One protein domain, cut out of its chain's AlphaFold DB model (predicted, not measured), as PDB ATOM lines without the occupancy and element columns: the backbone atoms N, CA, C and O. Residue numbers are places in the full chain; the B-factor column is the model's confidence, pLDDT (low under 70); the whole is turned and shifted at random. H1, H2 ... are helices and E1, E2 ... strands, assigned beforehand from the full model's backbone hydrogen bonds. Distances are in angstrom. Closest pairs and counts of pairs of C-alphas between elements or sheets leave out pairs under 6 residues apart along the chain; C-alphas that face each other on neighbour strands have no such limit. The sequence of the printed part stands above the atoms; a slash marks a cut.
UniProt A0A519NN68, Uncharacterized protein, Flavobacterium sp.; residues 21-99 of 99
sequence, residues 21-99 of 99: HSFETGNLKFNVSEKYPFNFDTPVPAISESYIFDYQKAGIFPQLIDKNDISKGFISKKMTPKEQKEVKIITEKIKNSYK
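What this domain is: This is residues 21 to 99 of the 99 residues of an uncharacterized protein of Flavobacterium sp. (UniProt A0A519NN68). A long helix, H2, packs with H1 on one side and with strand E1 of the hairpin E1 E2 on another, and a second hairpin, E3 E4, lies toward one end of this flat body. The printed part has 79 residues, in the order E1, E2, H1, E3, E4, H2, with two antiparallel sheets of two strands each. The class is mixed, helices and strands; the whole is compact, with a radius of gyration of the C-alphas of 12.2 A and spans of 37 by 30 by 16 A.

How they stand to each other: E1, residues 21 to 25, and E2, residues 28 to 33, form an antiparallel hairpin at 150 degrees, with N 23 and O 30 2.8 A apart, within hydrogen-bond range. E3, residues 60 to 64, and E4, residues 74 to 78, form another at 144 degrees, with N 75 and O 63 2.8 A apart. The closest C-alphas of E2 and E3, Leu 28 and Gln 63, are 5.4 A apart. H1, residues 49 to 58, and H2, residues 81 to 97, touch at Gln 56 and Val 87, whose C-alphas are 6.5 A apart; they run opposite ways at 37 degrees, only just a steep tilt. The closest C-alphas of E1 and H2 are Thr 25 and Glu 83, 5.6 A. E3 and H2 are near each other, while E2 and H2 are apart. In H1 and H2 every O i to N i+4 pair is within hydrogen-bond range.

Where its parts are: E1 begins at C-alpha 21, (-14.671, 18.163, 34.393), and spans 13.1 A; E2 spans 16.3 A. H1 spans 14.4 A, E3 13.2 A and E4 13.1 A. H2 spans 24.7 A and ends at C-alpha 97, (-13.632, 10.348, 26.534).

The domain as a whole: The C-alphas of Lys 72 and Lys 99, the two farthest apart, are 38.3 A apart. The printed part has no cut; the link from E2 to H1, residues 34 to 48, is long. No printed residue is under 70 in pLDDT.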
ATOM      1  N   HIS A  21     -14.004  17.147  35.182       93.94
ATOM      2  CA  HIS A  21     -14.671  18.163  34.393       93.94
ATOM      3  C   HIS A  21     -15.741  18.846  35.232       93.94
ATOM      4  O   HIS A  21     -16.508  18.187  35.929       93.94
ATOM      5  N   SER A  22     -15.785  20.175  35.155       96.56
ATOM      6  CA  SER A  22     -16.865  20.965  35.736       96.56
ATOM      7  C   SER A  22     -17.978  21.137  34.715       96.56
ATOM      8  O   SER A  22     -17.730  21.468  33.551       96.56
ATOM      9  N   PHE A  23     -19.206  20.936  35.169       97.31
ATOM     10  CA  PHE A  23     -20.415  21.090  34.382       97.31
ATOM     11  C   PHE A  23     -21.457  21.895  35.149       97.31
ATOM     12  O   PHE A  23     -21.346  22.130  36.353       97.31
ATOM     13  N   GLU A  24     -22.489  22.307  34.423       97.44
ATOM     14  CA  GLU A  24     -23.647  22.989  34.974       97.44
ATOM     15  C   GLU A  24     -24.911  22.398  34.353       97.44
ATOM     16  O   GLU A  24     -24.956  22.095  33.158       97.44
ATOM     17  N   THR A  25     -25.928  22.183  35.180       97.56
ATOM     18  CA  THR A  25     -27.269  21.799  34.733       97.56
ATOM     19  C   THR A  25     -28.287  22.496  35.618       97.56
ATOM     20  O   THR A  25     -28.281  22.320  36.841       97.56
ATOM     21  N   GLY A  26     -29.158  23.301  35.012       96.19
ATOM     22  CA  GLY A  26     -30.095  24.141  35.759       96.19
ATOM     23  C   GLY A  26     -29.361  25.144  36.657       96.19
ATOM     24  O   GLY A  26     -28.640  26.003  36.160       96.19
ATOM     25  N   ASN A  27     -29.551  25.054  37.975       97.06
ATOM     26  CA  ASN A  27     -28.879  25.890  38.977       97.06
ATOM     27  C   ASN A  27     -27.716  25.188  39.703       97.06
ATOM     28  O   ASN A  27     -27.154  25.765  40.636       97.06
ATOM     29  N   LEU A  28     -27.367  23.959  39.315       97.44
ATOM     30  CA  LEU A  28     -26.325  23.172  39.966       97.44
ATOM     31  C   LEU A  28     -25.046  23.158  39.123       97.44
ATOM     32  O   LEU A  28     -25.023  22.597  38.028       97.44
ATOM     33  N   LYS A  29     -23.965  23.706  39.685       97.38
ATOM     34  CA  LYS A  29     -22.590  23.501  39.212       97.38
ATOM     35  C   LYS A  29     -21.973  22.324  39.955       97.38
ATOM     36  O   LYS A  29     -22.046  22.271  41.182       97.38
ATOM     37  N   PHE A  30     -21.377  21.393  39.226       96.56
ATOM     38  CA  PHE A  30     -20.825  20.168  39.798       96.56
ATOM     39  C   PHE A  30     -19.602  19.684  39.025       96.56
ATOM     40  O   PHE A  30     -19.380  20.055  37.873       96.56
ATOM     41  N   ASN A  31     -18.810  18.842  39.676       96.38
ATOM     42  CA  ASN A  31     -17.607  18.238  39.129       96.38
ATOM     43  C   ASN A  31     -17.806  16.737  38.919       96.38
ATOM     44  O   ASN A  31     -18.556  16.088  39.649       96.38
ATOM     45  N   VAL A  32     -17.129  16.189  37.917       94.88
ATOM     46  CA  VAL A  32     -17.209  14.774  37.547       94.88
ATOM     47  C   VAL A  32     -15.798  14.258  37.359       94.88
ATOM     48  O   VAL A  32     -15.079  14.781  36.504       94.88
ATOM     49  N   SER A  33     -15.411  13.262  38.153       92.06
ATOM     50  CA  SER A  33     -14.132  12.570  38.006       92.06
ATOM     51  C   SER A  33     -14.029  11.949  36.617       92.06
ATOM     52  O   SER A  33     -14.930  11.232  36.190       92.06
ATOM     53  N   GLU A  34     -12.932  12.204  35.912       89.19
ATOM     54  CA  GLU A  34     -12.688  11.631  34.592       89.19
ATOM     55  C   GLU A  34     -12.284  10.161  34.731       89.19
ATOM     56  O   GLU A  34     -11.297   9.848  35.399       89.19
ATOM     57  N   LYS A  35     -12.994   9.248  34.059       87.31
ATOM     58  CA  LYS A  35     -12.605   7.826  33.978       87.31
ATOM     59  C   LYS A  35     -12.467   7.128  35.330       87.31
ATOM     60  O   LYS A  35     -11.720   6.156  35.465       87.31
ATOM     61  N   TYR A  36     -13.185   7.619  36.337       85.94
ATOM     62  CA  TYR A  36     -13.096   7.101  37.691       85.94
ATOM     63  C   TYR A  36     -14.480   7.063  38.357       85.94
ATOM     64  O   TYR A  36     -15.194   8.065  38.352       85.94
ATOM     65  N   PRO A  37     -14.894   5.921  38.939       84.31
ATOM     66  CA  PRO A  37     -16.257   5.754  39.450       84.31
ATOM     67  C   PRO A  37     -16.529   6.495  40.770       84.31
ATOM     68  O   PRO A  37     -17.693   6.702  41.122       84.31
ATOM     69  N   PHE A  38     -15.493   6.899  41.512       83.62
ATOM     70  CA  PHE A  38     -15.643   7.598  42.794       83.62
ATOM     71  C   PHE A  38     -15.223   9.075  42.702       83.62
ATOM     72  O   PHE A  38     -14.687   9.521  41.695       83.62
ATOM     73  N   ASN A  39     -15.450   9.842  43.771       86.25
ATOM     74  CA  ASN A  39     -15.158  11.284  43.832       86.25
ATOM     75  C   ASN A  39     -14.173  11.634  44.964       86.25
ATOM     76  O   ASN A  39     -14.310  12.676  45.594       86.25
ATOM     77  N   PHE A  40     -13.223  10.743  45.275       80.81
ATOM     78  CA  PHE A  40     -12.390  10.834  46.486       80.81
ATOM     79  C   PHE A  40     -11.583  12.139  46.610       80.81
ATOM     80  O   PHE A  40     -11.428  12.641  47.718       80.81
ATOM     81  N   ASP A  41     -11.093  12.697  45.501       84.06
ATOM     82  CA  ASP A  41     -10.307  13.939  45.460       84.06
ATOM     83  C   ASP A  41     -10.915  15.023  44.555       84.06
ATOM     84  O   ASP A  41     -10.312  16.081  44.335       84.06
ATOM     85  N   THR A  42     -12.124  14.780  44.047       90.38
ATOM     86  CA  THR A  42     -12.838  15.718  43.183       90.38
ATOM     87  C   THR A  42     -13.538  16.779  44.034       90.38
ATOM     88  O   THR A  42     -14.253  16.427  44.975       90.38
ATOM     89  N   PRO A  43     -13.371  18.084  43.734       91.94
ATOM     90  CA  PRO A  43     -13.988  19.140  44.529       91.94
ATOM     91  C   PRO A  43     -15.514  19.006  44.588       91.94
ATOM     92  O   PRO A  43     -16.166  18.758  43.573       91.94
ATOM     93  N   VAL A  44     -16.098  19.214  45.767       91.56
ATOM     94  CA  VAL A  44     -17.557  19.217  45.932       91.56
ATOM     95  C   VAL A  44     -18.178  20.511  45.374       91.56
ATOM     96  O   VAL A  44     -17.559  21.571  45.491       91.56
ATOM     97  N   PRO A  45     -19.398  20.466  44.805       94.06
ATOM     98  CA  PRO A  45     -20.242  19.284  44.592       94.06
ATOM     99  C   PRO A  45     -19.691  18.357  43.508       94.06
ATOM    100  O   PRO A  45     -19.306  18.825  42.439       94.06
ATOM    101  N   ALA A  46     -19.687  17.049  43.768       94.81
ATOM    102  CA  ALA A  46     -19.166  16.044  42.846       94.81
ATOM    103  C   ALA A  46     -20.218  14.965  42.555       94.81
ATOM    104  O   ALA A  46     -20.915  14.514  43.465       94.81
ATOM    105  N   ILE A  47     -20.331  14.556  41.292       95.62
ATOM    106  CA  ILE A  47     -21.261  13.522  40.825       95.62
ATOM    107  C   ILE A  47     -20.469  12.524  39.982       95.62
ATOM    108  O   ILE A  47     -19.808  12.913  39.024       95.62
ATOM    109  N   SER A  48     -20.552  11.235  40.317       94.75
ATOM    110  CA  SER A  48     -19.913  10.192  39.508       94.75
ATOM    111  C   SER A  48     -20.600  10.054  38.152       94.75
ATOM    112  O   SER A  48     -21.818  10.210  38.048       94.75
ATOM    113  N   GLU A  49     -19.842   9.672  37.126       94.56
ATOM    114  CA  GLU A  49     -20.353   9.488  35.761       94.56
ATOM    115  C   GLU A  49     -21.590   8.572  35.696       94.56
ATOM    116  O   GLU A  49     -22.560   8.892  35.008       94.56
ATOM    117  N   SER A  50     -21.593   7.472  36.464       95.00
ATOM    118  CA  SER A  50     -22.714   6.525  36.552       95.00
ATOM    119  C   SER A  50     -24.028   7.204  36.934       95.00
ATOM    120  O   SER A  50     -25.035   7.032  36.247       95.00
ATOM    121  N   TYR A  51     -24.004   8.050  37.965       96.06
ATOM    122  CA  TYR A  51     -25.190   8.767  38.424       96.06
ATOM    123  C   TYR A  51     -25.716   9.746  37.376       96.06
ATOM    124  O   TYR A  51     -26.923   9.927  37.271       96.06
ATOM    125  N   ILE A  52     -24.850  10.348  36.557       96.56
ATOM    126  CA  ILE A  52     -25.292  11.233  35.469       96.56
ATOM    127  C   ILE A  52     -26.075  10.436  34.422       96.56
ATOM    128  O   ILE A  52     -27.111  10.903  33.944       96.56
ATOM    129  N   PHE A  53     -25.628   9.220  34.092       97.00
ATOM    130  CA  PHE A  53     -26.375   8.336  33.196       97.00
ATOM    131  C   PHE A  53     -27.714   7.904  33.804       97.00
ATOM    132  O   PHE A  53     -28.727   7.903  33.100       97.00
ATOM    133  N   ASP A  54     -27.742   7.598  35.102       97.69
ATOM    134  CA  ASP A  54     -28.971   7.225  35.809       97.69
ATOM    135  C   ASP A  54     -29.973   8.383  35.851       97.69
ATOM    136  O   ASP A  54     -31.148   8.196  35.530       97.69
ATOM    137  N   TYR A  55     -29.512   9.598  36.146       97.50
ATOM    138  CA  TYR A  55     -30.322  10.815  36.105       97.50
ATOM    139  C   TYR A  55     -30.872  11.094  34.706       97.50
ATOM    140  O   TYR A  55     -32.070  11.351  34.547       97.50
ATOM    141  N   GLN A  56     -30.037  10.957  33.668       97.75
ATOM    142  CA  GLN A  56     -30.483  11.086  32.281       97.75
ATOM    143  C   GLN A  56     -31.602  10.087  31.962       97.75
ATOM    144  O   GLN A  56     -32.626  10.474  31.399       97.75
ATOM    145  N   LYS A  57     -31.418   8.815  32.333       97.94
ATOM    146  CA  LYS A  57     -32.390   7.740  32.090       97.94
ATOM    147  C   LYS A  57     -33.692   7.958  32.861       97.94
ATOM    148  O   LYS A  57     -34.764   7.698  32.326       97.94
ATOM    149  N   ALA A  58     -33.600   8.436  34.098       97.75
ATOM    150  CA  ALA A  58     -34.747   8.691  34.962       97.75
ATOM    151  C   ALA A  58     -35.482  10.005  34.631       97.75
ATOM    152  O   ALA A  58     -36.602  10.215  35.096       97.75
ATOM    153  N   GLY A  59     -34.888  10.896  33.831       97.62
ATOM    154  CA  GLY A  59     -35.495  12.183  33.483       97.62
ATOM    155  C   GLY A  59     -35.537  13.183  34.647       97.62
ATOM    156  O   GLY A  59     -36.311  14.144  34.605       97.62
ATOM    157  N   ILE A  60     -34.723  12.964  35.680       97.94
ATOM    158  CA  ILE A  60     -34.622  13.789  36.892       97.94
ATOM    159  C   ILE A  60     -33.171  14.203  37.113       97.94
ATOM    160  O   ILE A  60     -32.270  13.467  36.732       97.94
ATOM    161  N   PHE A  61     -32.935  15.354  37.736       98.12
ATOM    162  CA  PHE A  61     -31.588  15.813  38.080       98.12
ATOM    163  C   PHE A  61     -31.595  16.554  39.428       98.12
ATOM    164  O   PHE A  61     -32.587  17.226  39.743       98.12
ATOM    165  N   PRO A  62     -30.531  16.445  40.248       97.75
ATOM    166  CA  PRO A  62     -30.406  17.227  41.473       97.75
ATOM    167  C   PRO A  62     -30.294  18.723  41.164       97.75
ATOM    168  O   PRO A  62     -29.588  19.132  40.247       97.75
ATOM    169  N   GLN A  63     -30.981  19.544  41.949       97.62
ATOM    170  CA  GLN A  63     -30.938  21.005  41.891       97.62
ATOM    171  C   GLN A  63     -30.750  21.562  43.301       97.62
ATOM    172  O   GLN A  63     -31.210  20.954  44.270       97.62
ATOM    173  N   LEU A  64     -30.109  22.722  43.430       97.44
ATOM    174  CA  LEU A  64     -30.010  23.419  44.713       97.44
ATOM    175  C   LEU A  64     -31.410  23.814  45.192       97.44
ATOM    176  O   LEU A  64     -32.198  24.370  44.416       97.44
ATOM    177  N   ILE A  65     -31.708  23.544  46.468       97.44
ATOM    178  CA  ILE A  65     -32.936  24.028  47.120       97.44
ATOM    179  C   ILE A  65     -32.916  25.558  47.173       97.44
ATOM    180  O   ILE A  65     -33.910  26.202  46.840       97.44
ATOM    181  N   ASP A  66     -31.761  26.127  47.520       96.31
ATOM    182  CA  ASP A  66     -31.488  27.558  47.490       96.31
ATOM    183  C   ASP A  66     -30.222  27.821  46.671       96.31
ATOM    184  O   ASP A  66     -29.141  27.328  46.986       96.31
ATOM    185  N   LYS A  67     -30.351  28.618  45.609       93.69
ATOM    186  CA  LYS A  67     -29.238  28.946  44.707       93.69
ATOM    187  C   LYS A  67     -28.104  29.722  45.395       93.69
ATOM    188  O   LYS A  67     -27.000  29.758  44.863       93.69
ATOM    189  N   ASN A  68     -28.392  30.374  46.522       95.00
ATOM    190  CA  ASN A  68     -27.435  31.199  47.253       95.00
ATOM    191  C   ASN A  68     -26.837  30.470  48.463       95.00
ATOM    192  O   ASN A  68     -25.878  30.968  49.048       95.00
ATOM    193  N   ASP A  69     -27.400  29.323  48.854       93.81
ATOM    194  CA  ASP A  69     -27.014  28.609  50.067       93.81
ATOM    195  C   ASP A  69     -27.022  27.094  49.845       93.81
ATOM    196  O   ASP A  69     -28.045  26.413  49.956       93.81
ATOM    197  N   ILE A  70     -25.833  26.560  49.562       92.31
ATOM    198  CA  ILE A  70     -25.632  25.132  49.322       92.31
ATOM    199  C   ILE A  70     -25.850  24.273  50.573       92.31
ATOM    200  O   ILE A  70     -26.134  23.082  50.452       92.31
ATOM    201  N   SER A  71     -25.763  24.857  51.774       94.38
ATOM    202  CA  SER A  71     -25.952  24.119  53.028       94.38
ATOM    203  C   SER A  71     -27.391  23.632  53.206       94.38
ATOM    204  O   SER A  71     -27.626  22.626  53.873       94.38
ATOM    205  N   LYS A  72     -28.351  24.277  52.525       96.56
ATOM    206  CA  LYS A  72     -29.754  23.843  52.473       96.56
ATOM    207  C   LYS A  72     -29.966  22.576  51.647       96.56
ATOM    208  O   LYS A  72     -31.060  22.023  51.666       96.56
ATOM    209  N   GLY A  73     -28.935  22.103  50.950       95.56
ATOM    210  CA  GLY A  73     -28.937  20.833  50.242       95.56
ATOM    211  C   GLY A  73     -29.612  20.881  48.872       95.56
ATOM    212  O   GLY A  73     -29.716  21.922  48.214       95.56
ATOM    213  N   PHE A  74     -30.048  19.704  48.427       96.81
ATOM    214  CA  PHE A  74     -30.476  19.454  47.055       96.81
ATOM    215  C   PHE A  74     -31.864  18.826  47.009       96.81
ATOM    216  O   PHE A  74     -32.266  18.085  47.904       96.81
ATOM    217  N   ILE A  75     -32.575  19.077  45.917       97.25
ATOM    218  CA  ILE A  75     -33.852  18.450  45.597       97.25
ATOM    219  C   ILE A  75     -33.768  17.817  44.212       97.25
ATOM    220  O   ILE A  75     -33.319  18.447  43.255       97.25
ATOM    221  N   SER A  76     -34.207  16.565  44.099       96.62
ATOM    222  CA  SER A  76     -34.342  15.911  42.799       96.62
ATOM    223  C   SER A  76     -35.591  16.435  42.100       96.62
ATOM    224  O   SER A  76     -36.693  16.375  42.653       96.62
ATOM    225  N   LYS A  77     -35.427  16.985  40.898       96.75
ATOM    226  CA  LYS A  77     -36.519  17.560  40.106       96.75
ATOM    227  C   LYS A  77     -36.533  16.957  38.713       96.75
ATOM    228  O   LYS A  77     -35.493  16.595  38.170       96.75
ATOM    229  N   LYS A  78     -37.724  16.875  38.117       98.31
ATOM    230  CA  LYS A  78     -37.872  16.514  36.704       98.31
ATOM    231  C   LYS A  78     -37.166  17.557  35.841       98.31
ATOM    232  O   LYS A  78     -37.418  18.748  36.004       98.31
ATOM    233  N   MET A  79     -36.323  17.098  34.922       98.19
ATOM    234  CA  MET A  79     -35.571  17.988  34.045       98.19
ATOM    235  C   MET A  79     -36.484  18.680  33.033       98.19
ATOM    236  O   MET A  79     -37.305  18.040  32.362       98.19
ATOM    237  N   THR A  80     -36.271  19.976  32.858       98.31
ATOM    238  CA  THR A  80     -36.785  20.763  31.736       98.31
ATOM    239  C   THR A  80     -36.151  20.311  30.411       98.31
ATOM    240  O   THR A  80     -35.077  19.706  30.404       98.31
ATOM    241  N   PRO A  81     -36.744  20.644  29.248       98.25
ATOM    242  CA  PRO A  81     -36.137  20.330  27.950       98.25
ATOM    243  C   PRO A  81     -34.735  20.923  27.758       98.25
ATOM    244  O   PRO A  81     -33.940  20.383  26.991       98.25
ATOM    245  N   LYS A  82     -34.426  22.036  28.437       98.19
ATOM    246  CA  LYS A  82     -33.093  22.643  28.427       98.19
ATOM    247  C   LYS A  82     -32.103  21.787  29.221       98.19
ATOM    248  O   LYS A  82     -31.092  21.376  28.662       98.19
ATOM    249  N   GLU A  83     -32.443  21.436  30.458       98.38
ATOM    250  CA  GLU A  83     -31.605  20.595  31.327       98.38
ATOM    251  C   GLU A  83     -31.376  19.199  30.728       98.38
ATOM    252  O   GLU A  83     -30.269  18.679  30.773       98.38
ATOM    253  N   GLN A  84     -32.376  18.613  30.059       98.31
ATOM    254  CA  GLN A  84     -32.199  17.340  29.344       98.31
ATOM    255  C   GLN A  84     -31.150  17.431  28.228       98.31
ATOM    256  O   GLN A  84     -30.392  16.483  28.013       98.31
ATOM    257  N   LYS A  85     -31.096  18.562  27.508       98.06
ATOM    258  CA  LYS A  85     -30.068  18.805  26.484       98.06
ATOM    259  C   LYS A  85     -28.694  18.993  27.122       98.06
ATOM    260  O   LYS A  85     -27.734  18.419  26.619       98.06
ATOM    261  N   GLU A  86     -28.612  19.742  28.220       98.19
ATOM    262  CA  GLU A  86     -27.377  19.933  28.993       98.19
ATOM    263  C   GLU A  86     -26.815  18.580  29.451       98.19
ATOM    264  O   GLU A  86     -25.689  18.230  29.098       98.19
ATOM    265  N   VAL A  87     -27.632  17.754  30.112       98.06
ATOM    266  CA  VAL A  87     -27.231  16.413  30.566       98.06
ATOM    267  C   VAL A  87     -26.839  15.511  29.397       98.06
ATOM    268  O   VAL A  87     -25.848  14.794  29.497       98.06
ATOM    269  N   LYS A  88     -27.553  15.562  28.267       98.06
ATOM    270  CA  LYS A  88     -27.196  14.777  27.074       98.06
ATOM    271  C   LYS A  88     -25.810  15.145  26.532       98.06
ATOM    272  O   LYS A  88     -25.035  14.250  26.212       98.06
ATOM    273  N   ILE A  89     -25.484  16.434  26.456       97.88
ATOM    274  CA  ILE A  89     -24.157  16.899  26.018       97.88
ATOM    275  C   ILE A  89     -23.075  16.385  26.975       97.88
ATOM    276  O   ILE A  89     -22.025  15.914  26.537       97.88
ATOM    277  N   ILE A  90     -23.340  16.437  28.283       97.25
ATOM    278  CA  ILE A  90     -22.416  15.952  29.314       97.25
ATOM    279  C   ILE A  90     -22.184  14.445  29.160       97.25
ATOM    280  O   ILE A  90     -21.035  14.008  29.103       97.25
ATOM    281  N   THR A  91     -23.244  13.642  29.030       96.75
ATOM    282  CA  THR A  91     -23.109  12.184  28.899       96.75
ATOM    283  C   THR A  91     -22.451  11.764  27.591       96.75
ATOM    284  O   THR A  91     -21.693  10.795  27.582       96.75
ATOM    285  N   GLU A  92     -22.672  12.490  26.495       96.56
ATOM    286  CA  GLU A  92     -21.951  12.286  25.233       96.56
ATOM    287  C   GLU A  92     -20.462  12.612  25.371       96.56
ATOM    288  O   GLU A  92     -19.624  11.825  24.924       96.56
ATOM    289  N   LYS A  93     -20.114  13.720  26.038       95.75
ATOM    290  CA  LYS A  93     -18.716  14.081  26.314       95.75
ATOM    291  C   LYS A  93     -18.019  13.012  27.154       95.75
ATOM    292  O   LYS A  93     -16.925  12.589  26.790       95.75
ATOM    293  N   ILE A  94     -18.667  12.537  28.221       94.44
ATOM    294  CA  ILE A  94     -18.136  11.458  29.064       94.44
ATOM    295  C   ILE A  94     -17.919  10.200  28.218       94.44
ATOM    296  O   ILE A  94     -16.802   9.700  28.163       94.44
ATOM    297  N   LYS A  95     -18.933   9.733  27.478       94.00
ATOM    298  CA  LYS A  95     -18.825   8.535  26.620       94.00
ATOM    299  C   LYS A  95     -17.706   8.639  25.587       94.00
ATOM    300  O   LYS A  95     -17.005   7.662  25.352       94.00
ATOM    301  N   ASN A  96     -17.541   9.805  24.966       93.50
ATOM    302  CA  ASN A  96     -16.494  10.017  23.972       93.50
ATOM    303  C   ASN A  96     -15.092  10.063  24.586       93.50
ATOM    304  O   ASN A  96     -14.145   9.743  23.883       93.50
ATOM    305  N   SER A  97     -14.943  10.395  25.872       90.75
ATOM    306  CA  SER A  97     -13.632  10.348  26.534       90.75
ATOM    307  C   SER A  97     -13.059   8.927  26.627       90.75
ATOM    308  O   SER A  97     -11.844   8.768  26.717       90.75
ATOM    309  N   TYR A  98     -13.910   7.893  26.590       88.31
ATOM    310  CA  TYR A  98     -13.515   6.481  26.641       88.31
ATOM    311  C   TYR A  98     -13.262   5.842  25.268       88.31
ATOM    312  O   TYR A  98     -12.854   4.682  25.229       88.31
ATOM    313  N   LYS A  99     -13.539   6.552  24.171       83.88
ATOM    314  CA  LYS A  99     -13.191   6.102  22.817       83.88
ATOM    315  C   LYS A  99     -11.736   6.428  22.515       83.88
ATOM    316  O   LYS A  99     -11.117   5.602  21.817       83.88
TER     317      LYS A  99